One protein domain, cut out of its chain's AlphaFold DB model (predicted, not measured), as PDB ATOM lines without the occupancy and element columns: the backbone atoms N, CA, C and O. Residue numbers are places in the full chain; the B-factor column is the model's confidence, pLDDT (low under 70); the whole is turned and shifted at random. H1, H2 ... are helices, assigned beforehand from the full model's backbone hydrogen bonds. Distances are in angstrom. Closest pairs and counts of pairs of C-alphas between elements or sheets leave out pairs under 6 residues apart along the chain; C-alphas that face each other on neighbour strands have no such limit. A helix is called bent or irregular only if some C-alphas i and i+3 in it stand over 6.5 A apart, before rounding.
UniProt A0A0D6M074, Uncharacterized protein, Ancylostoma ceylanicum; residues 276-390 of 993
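This is residues 276 to 390 of the 993 residues of an uncharacterized protein of Ancylostoma ceylanicum (UniProt A0A0D6M074). Three long helices, H1, H2 and H4, stand side by side in an up-and-down bundle, their centres making a triangle. The short helix H3 turns the corner from H2 to H4 at one end, and the short H6 packs at a steep angle on H2 and H4, while a long stretch with no named element, residues 357 to 376, loops from the end of H4 round to the small H5. The printed part has 115 residues with six named helices, H1 to H6 in chain order, and no named strand; the class is all helix. It is compact, with a radius of gyration of the C-alphas of 13.9 A, and spans 39 by 29 by 24 A.

Start at Pro 276 and read on to C-alpha 286 at (-45.109, 16.250, 34.391), where H1 begins; it runs over residues 286 to 300, 21.5 A. Next comes H2, residues 306 to 324, 27.1 A, then the short H3, residues 326 to 332. Find C-alpha 335 at (-26.651, 24.977, 42.101); from there H4, the longest helix, runs to residue 356, 31.0 A. H2 and H4 are irregular: C-alphas 308 and 311 are 8.4 A apart, and C-alphas 336 and 339 are 7.7 A apart. After the long stretch come H5, residues 377 to 380, and H6, residues 382 to 389, ending at C-alpha 389 at (-28.593, 23.506, 20.705).

In the bundle, each helix running against the one before it, H1 and H2 form a helical hairpin. They touch at a shallow tilt of 31 degrees, opposite ways, with closest C-alphas Leu 291 and Phe 315, 6.7 A apart. H2 touches H4 at a shallow tilt of 26 degrees, opposite ways, closest at the C-alphas of Leu 312 and Cys 351, 6.3 A. H1 and H4 are close but not clearly touching; their closest C-alphas, Val 292 and Glu 347, are 7.5 A apart. H3 touches H4 only at the corner, and H2 only just, also only at the corner, with 3 pairs of C-alphas within 8 A. Look at Leu 388 of H6, which touches both H2 and H4: its C-alpha is 6.4 A from that of Tyr 320, the closest C-alphas of H6 and H2, and 6.9 A from that of Ile 348, the closest C-alphas of H6 and H4. H6 stands at steep tilts to both, 66 degrees to H2 and 48 degrees to H4. H5 is near H2 and meets H6 only through their link. Every O i to N i+4 pair is within hydrogen-bond range in H1 and H6; H2 has 12 of 15, H3 2 of 3 and H4 16 of 18, and H5 is too short for such a pair.

The two C-alphas farthest apart, Val 277 and Pro 376, are 43.1 A apart. The printed part has no cut; the link from H4 to H5 is long, and the other links between helices are tight. In the B-factor column the mean pLDDT of the printed part is 76.3, and residues 357 to 379 are under 70.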
ATOM      1  N   PRO A 276     -34.213  15.637  45.112       74.81
ATOM      2  CA  PRO A 276     -33.157  15.108  44.245       74.81
ATOM      3  C   PRO A 276     -32.828  13.629  44.482       74.81
ATOM      4  O   PRO A 276     -32.249  12.993  43.610       74.81
ATOM      5  N   VAL A 277     -33.177  13.056  45.642       72.56
ATOM      6  CA  VAL A 277     -32.927  11.632  45.938       72.56
ATOM      7  C   VAL A 277     -34.054  10.737  45.422       72.56
ATOM      8  O   VAL A 277     -33.830   9.569  45.121       72.56
ATOM      9  N   LYS A 278     -35.280  11.261  45.355       75.94
ATOM     10  CA  LYS A 278     -36.472  10.489  44.957       75.94
ATOM     11  C   LYS A 278     -36.888  10.714  43.507       75.94
ATOM     12  O   LYS A 278     -37.635   9.900  42.977       75.94
ATOM     13  N   HIS A 279     -36.461  11.824  42.913       78.94
ATOM     14  CA  HIS A 279     -36.920  12.317  41.615       78.94
ATOM     15  C   HIS A 279     -35.737  12.646  40.699       78.94
ATOM     16  O   HIS A 279     -35.788  13.630  39.971       78.94
ATOM     17  N   ASP A 280     -34.662  11.862  40.763       77.19
ATOM     18  CA  ASP A 280     -33.420  12.079  40.010       77.19
ATOM     19  C   ASP A 280     -33.634  12.212  38.493       77.19
ATOM     20  O   ASP A 280     -32.970  13.025  37.854       77.19
ATOM     21  N   ASP A 281     -34.611  11.496  37.934       77.44
ATOM     22  CA  ASP A 281     -34.930  11.507  36.503       77.44
ATOM     23  C   ASP A 281     -36.026  12.513  36.085       77.44
ATOM     24  O   ASP A 281     -36.410  12.542  34.913       77.44
ATOM     25  N   SER A 282     -36.541  13.340  37.001       82.69
ATOM     26  CA  SER A 282     -37.656  14.255  36.712       82.69
ATOM     27  C   SER A 282     -37.259  15.468  35.863       82.69
ATOM     28  O   SER A 282     -36.162  16.022  35.984       82.69
ATOM     29  N   LEU A 283     -38.201  15.915  35.030       85.31
ATOM     30  CA  LEU A 283     -38.138  17.148  34.250       85.31
ATOM     31  C   LEU A 283     -38.908  18.309  34.910       85.31
ATOM     32  O   LEU A 283     -39.633  18.107  35.882       85.31
ATOM     33  N   PRO A 284     -38.788  19.550  34.389       83.19
ATOM     34  CA  PRO A 284     -39.469  20.734  34.927       83.19
ATOM     35  C   PRO A 284     -41.006  20.712  34.887       83.19
ATOM     36  O   PRO A 284     -41.635  21.625  35.423       83.19
ATOM     37  N   SER A 285     -41.626  19.720  34.241       83.00
ATOM     38  CA  SER A 285     -43.075  19.502  34.271       83.00
ATOM     39  C   SER A 285     -43.428  18.030  34.050       83.00
ATOM     40  O   SER A 285     -42.723  17.303  33.347       83.00
ATOM     41  N   LEU A 286     -44.576  17.605  34.589       76.75
ATOM     42  CA  LEU A 286     -45.109  16.250  34.391       76.75
ATOM     43  C   LEU A 286     -45.399  15.953  32.912       76.75
ATOM     44  O   LEU A 286     -45.225  14.828  32.450       76.75
ATOM     45  N   ALA A 287     -45.821  16.959  32.139       78.81
ATOM     46  CA  ALA A 287     -46.027  16.805  30.701       78.81
ATOM     47  C   ALA A 287     -44.725  16.453  29.962       78.81
ATOM     48  O   ALA A 287     -44.743  15.595  29.079       78.81
ATOM     49  N   LEU A 288     -43.598  17.061  30.346       84.94
ATOM     50  CA  LEU A 288     -42.292  16.725  29.780       84.94
ATOM     51  C   LEU A 288     -41.858  15.304  30.178       84.94
ATOM     52  O   LEU A 288     -41.381  14.569  29.317       84.94
ATOM     53  N   ASP A 289     -42.113  14.871  31.419       82.50
ATOM     54  CA  ASP A 289     -41.838  13.490  31.860       82.50
ATOM     55  C   ASP A 289     -42.610  12.446  31.027       82.50
ATOM     56  O   ASP A 289     -42.101  11.362  30.725       82.50
ATOM     57  N   VAL A 290     -43.853  12.753  30.628       83.12
ATOM     58  CA  VAL A 290     -44.628  11.891  29.717       83.12
ATOM     59  C   VAL A 290     -43.961  11.814  28.343       83.12
ATOM     60  O   VAL A 290     -43.893  10.729  27.761       83.12
ATOM     61  N   LEU A 291     -43.461  12.938  27.821       87.06
ATOM     62  CA  LEU A 291     -42.806  12.988  26.513       87.06
ATOM     63  C   LEU A 291     -41.472  12.236  26.496       87.06
ATOM     64  O   LEU A 291     -41.204  11.547  25.512       87.06
ATOM     65  N   VAL A 292     -40.698  12.275  27.585       86.75
ATOM     66  CA  VAL A 292     -39.483  11.453  27.742       86.75
ATOM     67  C   VAL A 292     -39.827   9.972  27.648       86.75
ATOM     68  O   VAL A 292     -39.306   9.272  26.785       86.75
ATOM     69  N   LYS A 293     -40.799   9.498  28.439       83.25
ATOM     70  CA  LYS A 293     -41.236   8.090  28.393       83.25
ATOM     71  C   LYS A 293     -41.788   7.690  27.022       83.25
ATOM     72  O   LYS A 293     -41.567   6.571  26.553       83.25
ATOM     73  N   ALA A 294     -42.504   8.592  26.352       84.25
ATOM     74  CA  ALA A 294     -42.970   8.362  24.988       84.25
ATOM     75  C   ALA A 294     -41.791   8.237  24.009       84.25
ATOM     76  O   ALA A 294     -41.786   7.336  23.167       84.25
ATOM     77  N   HIS A 295     -40.777   9.096  24.139       86.06
ATOM     78  CA  HIS A 295     -39.559   9.039  23.340       86.06
ATOM     79  C   HIS A 295     -38.792   7.733  23.581       86.06
ATOM     80  O   HIS A 295     -38.413   7.087  22.606       86.06
ATOM     81  N   GLU A 296     -38.662   7.283  24.832       82.50
ATOM     82  CA  GLU A 296     -38.051   5.995  25.187       82.50
ATOM     83  C   GLU A 296     -38.732   4.827  24.462       82.50
ATOM     84  O   GLU A 296     -38.081   4.052  23.758       82.50
ATOM     85  N   LYS A 297     -40.066   4.742  24.542       80.50
ATOM     86  CA  LYS A 297     -40.842   3.671  23.894       80.50
ATOM     87  C   LYS A 297     -40.825   3.732  22.373       80.50
ATOM     88  O   LYS A 297     -40.828   2.690  21.711       80.50
ATOM     89  N   LEU A 298     -40.808   4.930  21.797       81.56
ATOM     90  CA  LEU A 298     -40.643   5.098  20.354       81.56
ATOM     91  C   LEU A 298     -39.214   4.764  19.907       81.56
ATOM     92  O   LEU A 298     -39.039   4.264  18.794       81.56
ATOM     93  N   GLY A 299     -38.222   5.011  20.761       76.88
ATOM     94  CA  GLY A 299     -36.815   4.709  20.530       76.88
ATOM     95  C   GLY A 299     -36.509   3.215  20.561       76.88
ATOM     96  O   GLY A 299     -35.878   2.723  19.628       76.88
ATOM     97  N   GLU A 300     -37.076   2.469  21.520       79.50
ATOM     98  CA  GLU A 300     -37.040   0.990  21.563       79.50
ATOM     99  C   GLU A 300     -37.496   0.364  20.228       79.50
ATOM    100  O   GLU A 300     -37.024  -0.692  19.814       79.50
ATOM    101  N   ARG A 301     -38.424   1.024  19.521       76.50
ATOM    102  CA  ARG A 301     -38.955   0.565  18.228       76.50
ATOM    103  C   ARG A 301     -38.283   1.214  17.015       76.50
ATOM    104  O   ARG A 301     -38.630   0.859  15.889       76.50
ATOM    105  N   LYS A 302     -37.350   2.152  17.214       76.38
ATOM    106  CA  LYS A 302     -36.710   2.976  16.169       76.38
ATOM    107  C   LYS A 302     -37.714   3.770  15.321       76.38
ATOM    108  O   LYS A 302     -37.577   3.883  14.104       76.38
ATOM    109  N   THR A 303     -38.770   4.288  15.950       79.81
ATOM    110  CA  THR A 303     -39.892   4.969  15.277       79.81
ATOM    111  C   THR A 303     -40.095   6.424  15.688       79.81
ATOM    112  O   THR A 303     -41.061   7.033  15.236       79.81
ATOM    113  N   CYS A 304     -39.223   7.000  16.517       81.12
ATOM    114  CA  CYS A 304     -39.352   8.385  16.987       81.12
ATOM    115  C   CYS A 304     -39.346   9.421  15.842       81.12
ATOM    116  O   CYS A 304     -40.013  10.445  15.938       81.12
ATOM    117  N   GLY A 305     -38.679   9.121  14.722       73.06
ATOM    118  CA  GLY A 305     -38.677   9.948  13.511       73.06
ATOM    119  C   GLY A 305     -39.807   9.693  12.514       73.06
ATOM    120  O   GLY A 305     -39.762  10.240  11.408       73.06
ATOM    121  N   ARG A 306     -40.802   8.851  12.840       76.12
ATOM    122  CA  ARG A 306     -41.977   8.666  11.970       76.12
ATOM    123  C   ARG A 306     -42.721   9.991  11.774       76.12
ATOM    124  O   ARG A 306     -42.516  10.952  12.508       76.12
ATOM    125  N   ASP A 307     -43.527  10.054  10.717       77.56
ATOM    126  CA  ASP A 307     -44.286  11.255  10.344       77.56
ATOM    127  C   ASP A 307     -43.399  12.498  10.179       77.56
ATOM    128  O   ASP A 307     -43.716  13.588  10.647       77.56
ATOM    129  N   LYS A 308     -42.246  12.313   9.515       72.94
ATOM    130  CA  LYS A 308     -41.217  13.347   9.299       72.94
ATOM    131  C   LYS A 308     -40.700  13.980  10.602       72.94
ATOM    132  O   LYS A 308     -40.345  15.154  10.616       72.94
ATOM    133  N   GLY A 309     -40.665  13.222  11.698       76.94
ATOM    134  CA  GLY A 309     -40.199  13.718  12.991       76.94
ATOM    135  C   GLY A 309     -41.146  14.712  13.660       76.94
ATOM    136  O   GLY A 309     -40.695  15.462  14.521       76.94
ATOM    137  N   ALA A 310     -42.438  14.726  13.307       82.50
ATOM    138  CA  ALA A 310     -43.427  15.611  13.929       82.50
ATOM    139  C   ALA A 310     -43.447  15.492  15.464       82.50
ATOM    140  O   ALA A 310     -43.539  16.504  16.153       82.50
ATOM    141  N   PHE A 311     -43.291  14.274  15.998       86.56
ATOM    142  CA  PHE A 311     -43.170  14.046  17.441       86.56
ATOM    143  C   PHE A 311     -41.925  14.722  18.034       86.56
ATOM    144  O   PHE A 311     -42.039  15.440  19.022       86.56
ATOM    145  N   LEU A 312     -40.752  14.531  17.421       84.56
ATOM    146  CA  LEU A 312     -39.495  15.124  17.893       84.56
ATOM    147  C   LEU A 312     -39.539  16.656  17.829       84.56
ATOM    148  O   LEU A 312     -39.099  17.316  18.763       84.56
ATOM    149  N   LEU A 313     -40.113  17.224  16.763       85.31
ATOM    150  CA  LEU A 313     -40.303  18.671  16.631       85.31
ATOM    151  C   LEU A 313     -41.242  19.223  17.708       85.31
ATOM    152  O   LEU A 313     -40.918  20.235  18.321       85.31
ATOM    153  N   PHE A 314     -42.358  18.539  17.974       87.62
ATOM    154  CA  PHE A 314     -43.276  18.909  19.051       87.62
ATOM    155  C   PHE A 314     -42.598  18.830  20.421       87.62
ATOM    156  O   PHE A 314     -42.721  19.748  21.228       87.62
ATOM    157  N   PHE A 315     -41.840  17.764  20.688       87.94
ATOM    158  CA  PHE A 315     -41.133  17.620  21.956       87.94
ATOM    159  C   PHE A 315     -40.090  18.733  22.144       87.94
ATOM    160  O   PHE A 315     -40.044  19.368  23.198       87.94
ATOM    161  N   MET A 316     -39.325  19.054  21.099       87.12
ATOM    162  CA  MET A 316     -38.404  20.190  21.116       87.12
ATOM    163  C   MET A 316     -39.121  21.532  21.321       87.12
ATOM    164  O   MET A 316     -38.598  22.375  22.036       87.12
ATOM    165  N   GLU A 317     -40.315  21.742  20.763       87.88
ATOM    166  CA  GLU A 317     -41.113  22.959  20.989       87.88
ATOM    167  C   GLU A 317     -41.532  23.119  22.463       87.88
ATOM    168  O   GLU A 317     -41.470  24.219  23.021       87.88
ATOM    169  N   GLN A 318     -41.885  22.018  23.133       86.81
ATOM    170  CA  GLN A 318     -42.178  22.040  24.570       86.81
ATOM    171  C   GLN A 318     -40.919  22.335  25.403       86.81
ATOM    172  O   GLN A 318     -40.956  23.168  26.311       86.81
ATOM    173  N   LEU A 319     -39.777  21.728  25.056       87.00
ATOM    174  CA  LEU A 319     -38.486  22.026  25.695       87.00
ATOM    175  C   LEU A 319     -38.056  23.484  25.456       87.00
ATOM    176  O   LEU A 319     -37.531  24.136  26.353       87.00
ATOM    177  N   TYR A 320     -38.333  24.032  24.275       85.88
ATOM    178  CA  TYR A 320     -38.059  25.428  23.942       85.88
ATOM    179  C   TYR A 320     -38.895  26.402  24.773       85.88
ATOM    180  O   TYR A 320     -38.372  27.397  25.272       85.88
ATOM    181  N   THR A 321     -40.168  26.078  25.006       85.38
ATOM    182  CA  THR A 321     -41.056  26.861  25.880       85.38
ATOM    183  C   THR A 321     -40.512  26.930  27.314       85.38
ATOM    184  O   THR A 321     -40.587  27.979  27.955       85.38
ATOM    185  N   CYS A 322     -39.877  25.852  27.792       82.62
ATOM    186  CA  CYS A 322     -39.179  25.835  29.079       82.62
ATOM    187  C   CYS A 322     -37.995  26.818  29.120       82.62
ATOM    188  O   CYS A 322     -37.830  27.525  30.114       82.62
ATOM    189  N   ILE A 323     -37.184  26.882  28.056       81.31
ATOM    190  CA  ILE A 323     -36.007  27.768  27.981       81.31
ATOM    191  C   ILE A 323     -36.413  29.240  27.844       81.31
ATOM    192  O   ILE A 323     -35.793  30.107  28.456       81.31
ATOM    193  N   LEU A 324     -37.472  29.537  27.085       81.12
ATOM    194  CA  LEU A 324     -37.972  30.905  26.922       81.12
ATOM    195  C   LEU A 324     -38.525  31.511  28.221       81.12
ATOM    196  O   LEU A 324     -38.619  32.734  28.345       81.12
ATOM    197  N   ASN A 325     -38.906  30.684  29.196       82.50
ATOM    198  CA  ASN A 325     -39.424  31.161  30.469       82.50
ATOM    199  C   ASN A 325     -38.281  31.584  31.410       82.50
ATOM    200  O   ASN A 325     -37.705  30.772  32.137       82.50
ATOM    201  N   GLU A 326     -37.996  32.890  31.447       80.12
ATOM    202  CA  GLU A 326     -36.925  33.479  32.269       80.12
ATOM    203  C   GLU A 326     -37.002  33.083  33.754       80.12
ATOM    204  O   GLU A 326     -35.974  32.857  34.394       80.12
ATOM    205  N   LYS A 327     -38.213  32.958  34.318       82.50
ATOM    206  CA  LYS A 327     -38.401  32.610  35.738       82.50
ATOM    207  C   LYS A 327     -37.969  31.179  36.034       82.50
ATOM    208  O   LYS A 327     -37.411  30.919  37.096       82.50
ATOM    209  N   VAL A 328     -38.240  30.270  35.105       82.56
ATOM    210  CA  VAL A 328     -37.877  28.857  35.206       82.56
ATOM    211  C   VAL A 328     -36.373  28.699  35.029       82.56
ATOM    212  O   VAL A 328     -35.721  28.087  35.874       82.56
ATOM    213  N   MET A 329     -35.799  29.321  33.996       82.31
ATOM    214  CA  MET A 329     -34.356  29.275  33.752       82.31
ATOM    215  C   MET A 329     -33.547  29.844  34.924       82.31
ATOM    216  O   MET A 329     -32.532  29.266  35.305       82.31
ATOM    217  N   ALA A 330     -34.028  30.910  35.570       82.38
ATOM    218  CA  ALA A 330     -33.389  31.474  36.761       82.38
ATOM    219  C   ALA A 330     -33.380  30.526  37.978       82.38
ATOM    220  O   ALA A 330     -32.566  30.702  38.888       82.38
ATOM    221  N   VAL A 331     -34.290  29.550  38.033       83.75
ATOM    222  CA  VAL A 331     -34.327  28.517  39.082       83.75
ATOM    223  C   VAL A 331     -33.431  27.347  38.700       83.75
ATOM    224  O   VAL A 331     -32.627  26.917  39.520       83.75
ATOM    225  N   LEU A 332     -33.508  26.896  37.446       82.19
ATOM    226  CA  LEU A 332     -32.701  25.799  36.902       82.19
ATOM    227  C   LEU A 332     -31.191  26.092  36.906       82.19
ATOM    228  O   LEU A 332     -30.388  25.175  37.034       82.19
ATOM    229  N   GLN A 333     -30.795  27.363  36.807       79.38
ATOM    230  CA  GLN A 333     -29.389  27.789  36.872       79.38
ATOM    231  C   GLN A 333     -28.819  27.863  38.298       79.38
ATOM    232  O   GLN A 333     -27.634  28.151  38.465       79.38
ATOM    233  N   ARG A 334     -29.625  27.629  39.340       81.31
ATOM    234  CA  ARG A 334     -29.127  27.567  40.723       81.31
ATOM    235  C   ARG A 334     -28.463  26.219  40.974       81.31
ATOM    236  O   ARG A 334     -28.973  25.197  40.527       81.31
ATOM    237  N   GLU A 335     -27.391  26.207  41.765       77.38
ATOM    238  CA  GLU A 335     -26.651  24.977  42.101       77.38
ATOM    239  C   GLU A 335     -27.560  23.869  42.668       77.38
ATOM    240  O   GLU A 335     -27.396  22.704  42.325       77.38
ATOM    241  N   GLU A 336     -28.573  24.240  43.458       81.62
ATOM    242  CA  GLU A 336     -29.553  23.320  44.060       81.62
ATOM    243  C   GLU A 336     -30.390  22.533  43.031       81.62
ATOM    244  O   GLU A 336     -30.781  21.397  43.297       81.62
ATOM    245  N   TYR A 337     -30.659  23.116  41.856       83.38
ATOM    246  CA  TYR A 337     -31.557  22.557  40.830       83.38
ATOM    247  C   TYR A 337     -30.851  22.286  39.494       83.38
ATOM    248  O   TYR A 337     -31.501  21.919  38.515       83.38
ATOM    249  N   TYR A 338     -29.522  22.416  39.446       83.62
ATOM    250  CA  TYR A 338     -28.733  22.192  38.232       83.62
ATOM    251  C   TYR A 338     -28.880  20.762  37.682       83.62
ATOM    252  O   TYR A 338     -28.785  20.541  36.479       83.62
ATOM    253  N   TRP A 339     -29.174  19.784  38.541       84.88
ATOM    254  CA  TRP A 339     -29.453  18.407  38.126       84.88
ATOM    255  C   TRP A 339     -30.707  18.303  37.231       84.88
ATOM    256  O   TRP A 339     -30.676  17.593  36.231       84.88
ATOM    257  N   VAL A 340     -31.759  19.095  37.492       85.50
ATOM    258  CA  VAL A 340     -32.958  19.163  36.630       85.50
ATOM    259  C   VAL A 340     -32.600  19.759  35.268       85.50
ATOM    260  O   VAL A 340     -33.048  19.279  34.227       85.50
ATOM    261  N   TRP A 341     -31.755  20.797  35.255       85.62
ATOM    262  CA  TRP A 341     -31.221  21.357  34.013       85.62
ATOM    263  C   TRP A 341     -30.384  20.336  33.236       85.62
ATOM    264  O   TRP A 341     -30.495  20.262  32.013       85.62
ATOM    265  N   SER A 342     -29.586  19.521  33.933       84.12
ATOM    266  CA  SER A 342     -28.823  18.431  33.322       84.12
ATOM    267  C   SER A 342     -29.747  17.458  32.592       84.12
ATOM    268  O   SER A 342     -29.500  17.173  31.422       84.12
ATOM    269  N   ASN A 343     -30.855  17.046  33.216       85.81
ATOM    270  CA  ASN A 343     -31.850  16.170  32.591       85.81
ATOM    271  C   ASN A 343     -32.454  16.805  31.327       85.81
ATOM    272  O   ASN A 343     -32.488  16.181  30.269       85.81
ATOM    273  N   VAL A 344     -32.864  18.078  31.393       86.50
ATOM    274  CA  VAL A 344     -33.373  18.819  30.221       86.50
ATOM    275  C   VAL A 344     -32.323  18.885  29.106       86.50
ATOM    276  O   VAL A 344     -32.633  18.652  27.939       86.50
ATOM    277  N   SER A 345     -31.069  19.182  29.454       84.12
ATOM    278  CA  SER A 345     -29.956  19.276  28.506       84.12
ATOM    279  C   SER A 345     -29.645  17.933  27.833       84.12
ATOM    280  O   SER A 345     -29.340  17.896  26.634       84.12
ATOM    281  N   GLU A 346     -29.744  16.828  28.571       82.06
ATOM    282  CA  GLU A 346     -29.598  15.472  28.038       82.06
ATOM    283  C   GLU A 346     -30.722  15.127  27.057       82.06
ATOM    284  O   GLU A 346     -30.432  14.676  25.949       82.06
ATOM    285  N   GLU A 347     -31.977  15.437  27.389       84.69
ATOM    286  CA  GLU A 347     -33.123  15.175  26.507       84.69
ATOM    287  C   GLU A 347     -33.093  16.026  25.228       84.69
ATOM    288  O   GLU A 347     -33.399  15.528  24.140       84.69
ATOM    289  N   ILE A 348     -32.641  17.283  25.310       85.00
ATOM    290  CA  ILE A 348     -32.378  18.116  24.125       85.00
ATOM    291  C   ILE A 348     -31.308  17.461  23.247       85.00
ATOM    292  O   ILE A 348     -31.488  17.335  22.033       85.00
ATOM    293  N   SER A 349     -30.205  17.013  23.853       80.88
ATOM    294  CA  SER A 349     -29.104  16.363  23.133       80.88
ATOM    295  C   SER A 349     -29.568  15.072  22.456       80.88
ATOM    296  O   SER A 349     -29.223  14.830  21.298       80.88
ATOM    297  N   GLN A 350     -30.409  14.283  23.130       80.25
ATOM    298  CA  GLN A 350     -30.991  13.060  22.587       80.25
ATOM    299  C   GLN A 350     -31.947  13.353  21.424       80.25
ATOM    300  O   GLN A 350     -31.851  12.704  20.384       80.25
ATOM    301  N   CYS A 351     -32.825  14.356  21.540       83.06
ATOM    302  CA  CYS A 351     -33.696  14.782  20.438       83.06
ATOM    303  C   CYS A 351     -32.887  15.223  19.210       83.06
ATOM    304  O   CYS A 351     -33.182  14.808  18.085       83.06
ATOM    305  N   LEU A 352     -31.835  16.021  19.420       80.44
ATOM    306  CA  LEU A 352     -30.925  16.465  18.362       80.44
ATOM    307  C   LEU A 352     -30.166  15.289  17.732       80.44
ATOM    308  O   LEU A 352     -30.005  15.247  16.510       80.44
ATOM    309  N   TYR A 353     -29.737  14.308  18.529       78.88
ATOM    310  CA  TYR A 353     -29.110  13.093  18.015       78.88
ATOM    311  C   TYR A 353     -30.084  12.284  17.158       78.88
ATOM    312  O   TYR A 353     -29.751  11.971  16.019       78.88
ATOM    313  N   CYS A 354     -31.310  12.036  17.629       79.50
ATOM    314  CA  CYS A 354     -32.331  11.326  16.859       79.50
ATOM    315  C   CYS A 354     -32.637  12.017  15.519       79.50
ATOM    316  O   CYS A 354     -32.769  11.331  14.510       79.50
ATOM    317  N   LEU A 355     -32.707  13.356  15.490       77.19
ATOM    318  CA  LEU A 355     -32.990  14.154  14.284       77.19
ATOM    319  C   LEU A 355     -31.823  14.210  13.283       77.19
ATOM    320  O   LEU A 355     -32.043  14.171  12.068       77.19
ATOM    321  N   PHE A 356     -30.586  14.359  13.772       74.31
ATOM    322  CA  PHE A 356     -29.423  14.695  12.939       74.31
ATOM    323  C   PHE A 356     -28.361  13.587  12.833       74.31
ATOM    324  O   PHE A 356     -27.494  13.680  11.958       74.31
ATOM    325  N   GLY A 357     -28.409  12.564  13.691       63.06
ATOM    326  CA  GLY A 357     -27.531  11.382  13.725       63.06
ATOM    327  C   GLY A 357     -26.079  11.623  14.166       63.06
ATOM    328  O   GLY A 357     -25.282  10.692  14.222       63.06
ATOM    329  N   ARG A 358     -25.672  12.876  14.430       59.41
ATOM    330  CA  ARG A 358     -24.268  13.247  14.733       59.41
ATOM    331  C   ARG A 358     -24.078  14.193  15.923       59.41
ATOM    332  O   ARG A 358     -22.963  14.650  16.142       59.41
ATOM    333  N   TYR A 359     -25.134  14.499  16.672       56.59
ATOM    334  CA  TYR A 359     -25.047  15.393  17.832       56.59
ATOM    335  C   TYR A 359     -24.556  14.642  19.091       56.59
ATOM    336  O   TYR A 359     -24.724  13.427  19.162       56.59
ATOM    337  N   SER A 360     -23.909  15.307  20.058       53.12
ATOM    338  CA  SER A 360     -23.126  14.643  21.120       53.12
ATOM    339  C   SER A 360     -23.898  13.564  21.863       53.12
ATOM    340  O   SER A 360     -24.981  13.790  22.393       53.12
ATOM    341  N   LYS A 361     -23.268  12.392  21.995       50.88
ATOM    342  CA  LYS A 361     -23.764  11.319  22.856       50.88
ATOM    343  C   LYS A 361     -23.533  11.693  24.324       50.88
ATOM    344  O   LYS A 361     -22.444  11.466  24.853       50.88
ATOM    345  N   ARG A 362     -24.549  12.237  24.993       48.66
ATOM    346  CA  ARG A 362     -24.653  12.213  26.463       48.66
ATOM    347  C   ARG A 362     -25.558  11.031  26.817       48.66
ATOM    348  O   ARG A 362     -26.640  10.898  26.265       48.66
ATOM    349  N   ARG A 363     -25.037  10.063  27.574       41.62
ATOM    350  CA  ARG A 363     -25.664   8.740  27.723       41.62
ATOM    351  C   ARG A 363     -26.926   8.802  28.590       41.62
ATOM    352  O   ARG A 363     -26.797   8.967  29.793       41.62
ATOM    353  N   ARG A 364     -28.055   8.373  28.026       45.03
ATOM    354  CA  ARG A 364     -28.907   7.339  28.641       45.03
ATOM    355  C   ARG A 364     -28.871   6.092  27.756       45.03
ATOM    356  O   ARG A 364     -28.478   6.164  26.595       45.03
ATOM    357  N   ALA A 365     -29.178   4.931  28.324       41.12
ATOM    358  CA  ALA A 365     -29.033   3.606  27.713       41.12
ATOM    359  C   ALA A 365     -30.034   3.318  26.566       41.12
ATOM    360  O   ALA A 365     -30.639   2.251  26.529       41.12
ATOM    361  N   LEU A 366     -30.234   4.255  25.636       50.00
ATOM    362  CA  LEU A 366     -31.045   4.050  24.441       50.00
ATOM    363  C   LEU A 366     -30.201   3.452  23.312       50.00
ATOM    364  O   LEU A 366     -29.122   3.943  22.980       50.00
ATOM    365  N   GLU A 367     -30.715   2.378  22.715       49.12
ATOM    366  CA  GLU A 367     -30.155   1.764  21.513       49.12
ATOM    367  C   GLU A 367     -30.085   2.786  20.366       49.12
ATOM    368  O   GLU A 367     -31.049   3.510  20.101       49.12
ATOM    369  N   ASP A 368     -28.947   2.827  19.663       49.62
ATOM    370  CA  ASP A 368     -28.720   3.710  18.516       49.62
ATOM    371  C   ASP A 368     -29.841   3.542  17.464       49.62
ATOM    372  O   ASP A 368     -30.034   2.465  16.868       49.62
ATOM    373  N   HIS A 369     -30.594   4.620  17.226       60.38
ATOM    374  CA  HIS A 369     -31.624   4.683  16.195       60.38
ATOM    375  C   HIS A 369     -31.611   6.046  15.489       60.38
ATOM    376  O   HIS A 369     -32.333   6.975  15.835       60.38
ATOM    377  N   ASP A 370     -30.771   6.153  14.461       55.16
ATOM    378  CA  ASP A 370     -30.704   7.342  13.614       55.16
ATOM    379  C   ASP A 370     -32.003   7.506  12.820       55.16
ATOM    380  O   ASP A 370     -32.334   6.700  11.945       55.16
ATOM    381  N   CYS A 371     -32.728   8.582  13.102       58.56
ATOM    382  CA  CYS A 371     -33.933   8.958  12.385       58.56
ATOM    383  C   CYS A 371     -33.642  10.189  11.522       58.56
ATOM    384  O   CYS A 371     -33.956  11.314  11.889       58.56
ATOM    385  N   ILE A 372     -33.025   9.992  10.355       58.56
ATOM    386  CA  ILE A 372     -32.695  11.106   9.454       58.56
ATOM    387  C   ILE A 372     -33.991  11.755   8.942       58.56
ATOM    388  O   ILE A 372     -34.645  11.237   8.036       58.56
ATOM    389  N   VAL A 373     -34.348  12.915   9.497       59.62
ATOM    390  CA  VAL A 373     -35.483  13.721   9.035       59.62
ATOM    391  C   VAL A 373     -34.994  14.721   7.988       59.62
ATOM    392  O   VAL A 373     -34.361  15.727   8.298       59.62
ATOM    393  N   THR A 374     -35.296  14.467   6.718       55.62
ATOM    394  CA  THR A 374     -35.124  15.442   5.628       55.62
ATOM    395  C   THR A 374     -36.468  16.089   5.315       55.62
ATOM    396  O   THR A 374     -37.305  15.470   4.660       55.62
ATOM    397  N   SER A 375     -36.699  17.320   5.778       56.47
ATOM    398  CA  SER A 375     -37.945  18.046   5.505       56.47
ATOM    399  C   SER A 375     -37.723  19.560   5.336       56.47
ATOM    400  O   SER A 375     -36.930  20.136   6.080       56.47
ATOM    401  N   PRO A 376     -38.446  20.238   4.417       57.47
ATOM    402  CA  PRO A 376     -38.537  21.703   4.367       57.47
ATOM    403  C   PRO A 376     -39.175  22.327   5.629       57.47
ATOM    404  O   PRO A 376     -39.014  23.519   5.871       57.47
ATOM    405  N   GLU A 377     -39.854  21.540   6.475       60.19
ATOM    406  CA  GLU A 377     -40.387  21.989   7.774       60.19
ATOM    407  C   GLU A 377     -39.265  22.331   8.781       60.19
ATOM    408  O   GLU A 377     -39.499  23.078   9.733       60.19
ATOM    409  N   LEU A 378     -38.035  21.846   8.556       67.12
ATOM    410  CA  LEU A 378     -36.874  22.093   9.420       67.12
ATOM    411  C   LEU A 378     -36.387  23.549   9.359       67.12
ATOM    412  O   LEU A 378     -35.892  24.078  10.350       67.12
ATOM    413  N   GLU A 379     -36.557  24.220   8.216       67.44
ATOM    414  CA  GLU A 379     -36.141  25.617   8.039       67.44
ATOM    415  C   GLU A 379     -37.022  26.565   8.866       67.44
ATOM    416  O   GLU A 379     -36.512  27.494   9.494       67.44
ATOM    417  N   LYS A 380     -38.324  26.256   8.978       73.38
ATOM    418  CA  LYS A 380     -39.277  26.990   9.829       73.38
ATOM    419  C   LYS A 380     -38.917  26.904  11.318       73.38
ATOM    420  O   LYS A 380     -39.126  27.869  12.045       73.38
ATOM    421  N   HIS A 381     -38.363  25.775  11.756       75.19
ATOM    422  CA  HIS A 381     -37.976  25.533  13.152       75.19
ATOM    423  C   HIS A 381     -36.483  25.788  13.414       75.19
ATOM    424  O   HIS A 381     -36.004  25.536  14.514       75.19
ATOM    425  N   SER A 382     -35.735  26.300  12.430       76.94
ATOM    426  CA  SER A 382     -34.280  26.478  12.529       76.94
ATOM    427  C   SER A 382     -33.862  27.359  13.709       76.94
ATOM    428  O   SER A 382     -32.923  27.017  14.418       76.94
ATOM    429  N   THR A 383     -34.584  28.452  13.972       80.25
ATOM    430  CA  THR A 383     -34.311  29.353  15.104       80.25
ATOM    431  C   THR A 383     -34.466  28.632  16.443       80.25
ATOM    432  O   THR A 383     -33.546  28.657  17.252       80.25
ATOM    433  N   MET A 384     -35.572  27.906  16.621       85.06
ATOM    434  CA  MET A 384     -35.856  27.106  17.815       85.06
ATOM    435  C   MET A 384     -34.793  26.022  18.040       85.06
ATOM    436  O   MET A 384     -34.255  25.888  19.134       85.06
ATOM    437  N   ILE A 385     -34.464  25.262  16.991       82.94
ATOM    438  CA  ILE A 385     -33.468  24.183  17.051       82.94
ATOM    439  C   ILE A 385     -32.093  24.740  17.435       82.94
ATOM    440  O   ILE A 385     -31.391  24.134  18.242       82.94
ATOM    441  N   LEU A 386     -31.706  25.888  16.872       82.38
ATOM    442  CA  LEU A 386     -30.429  26.526  17.180       82.38
ATOM    443  C   LEU A 386     -30.405  27.068  18.611       82.38
ATOM    444  O   LEU A 386     -29.424  26.830  19.305       82.38
ATOM    445  N   GLU A 387     -31.471  27.713  19.086       82.56
ATOM    446  CA  GLU A 387     -31.574  28.155  20.484       82.56
ATOM    447  C   GLU A 387     -31.492  27.003  21.489       82.56
ATOM    448  O   GLU A 387     -30.808  27.134  22.501       82.56
ATOM    449  N   LEU A 388     -32.111  25.861  21.186       82.75
ATOM    450  CA  LEU A 388     -32.010  24.653  22.008       82.75
ATOM    451  C   LEU A 388     -30.608  24.041  21.991       82.75
ATOM    452  O   LEU A 388     -30.135  23.555  23.013       82.75
ATOM    453  N   ALA A 389     -29.941  24.047  20.835       80.50
ATOM    454  CA  ALA A 389     -28.593  23.506  20.705       80.50
ATOM    455  C   ALA A 389     -27.543  24.382  21.413       80.50
ATOM    456  O   ALA A 389     -26.509  23.873  21.846       80.50
ATOM    457  N   MET A 390     -27.779  25.694  21.519       79.69
ATOM    458  CA  MET A 390     -26.834  26.611  22.150       79.69
ATOM    459  C   MET A 390     -26.634  26.305  23.645       79.69
ATOM    460  O   MET A 390     -27.573  25.933  24.345       79.69
TER     461      MET A 390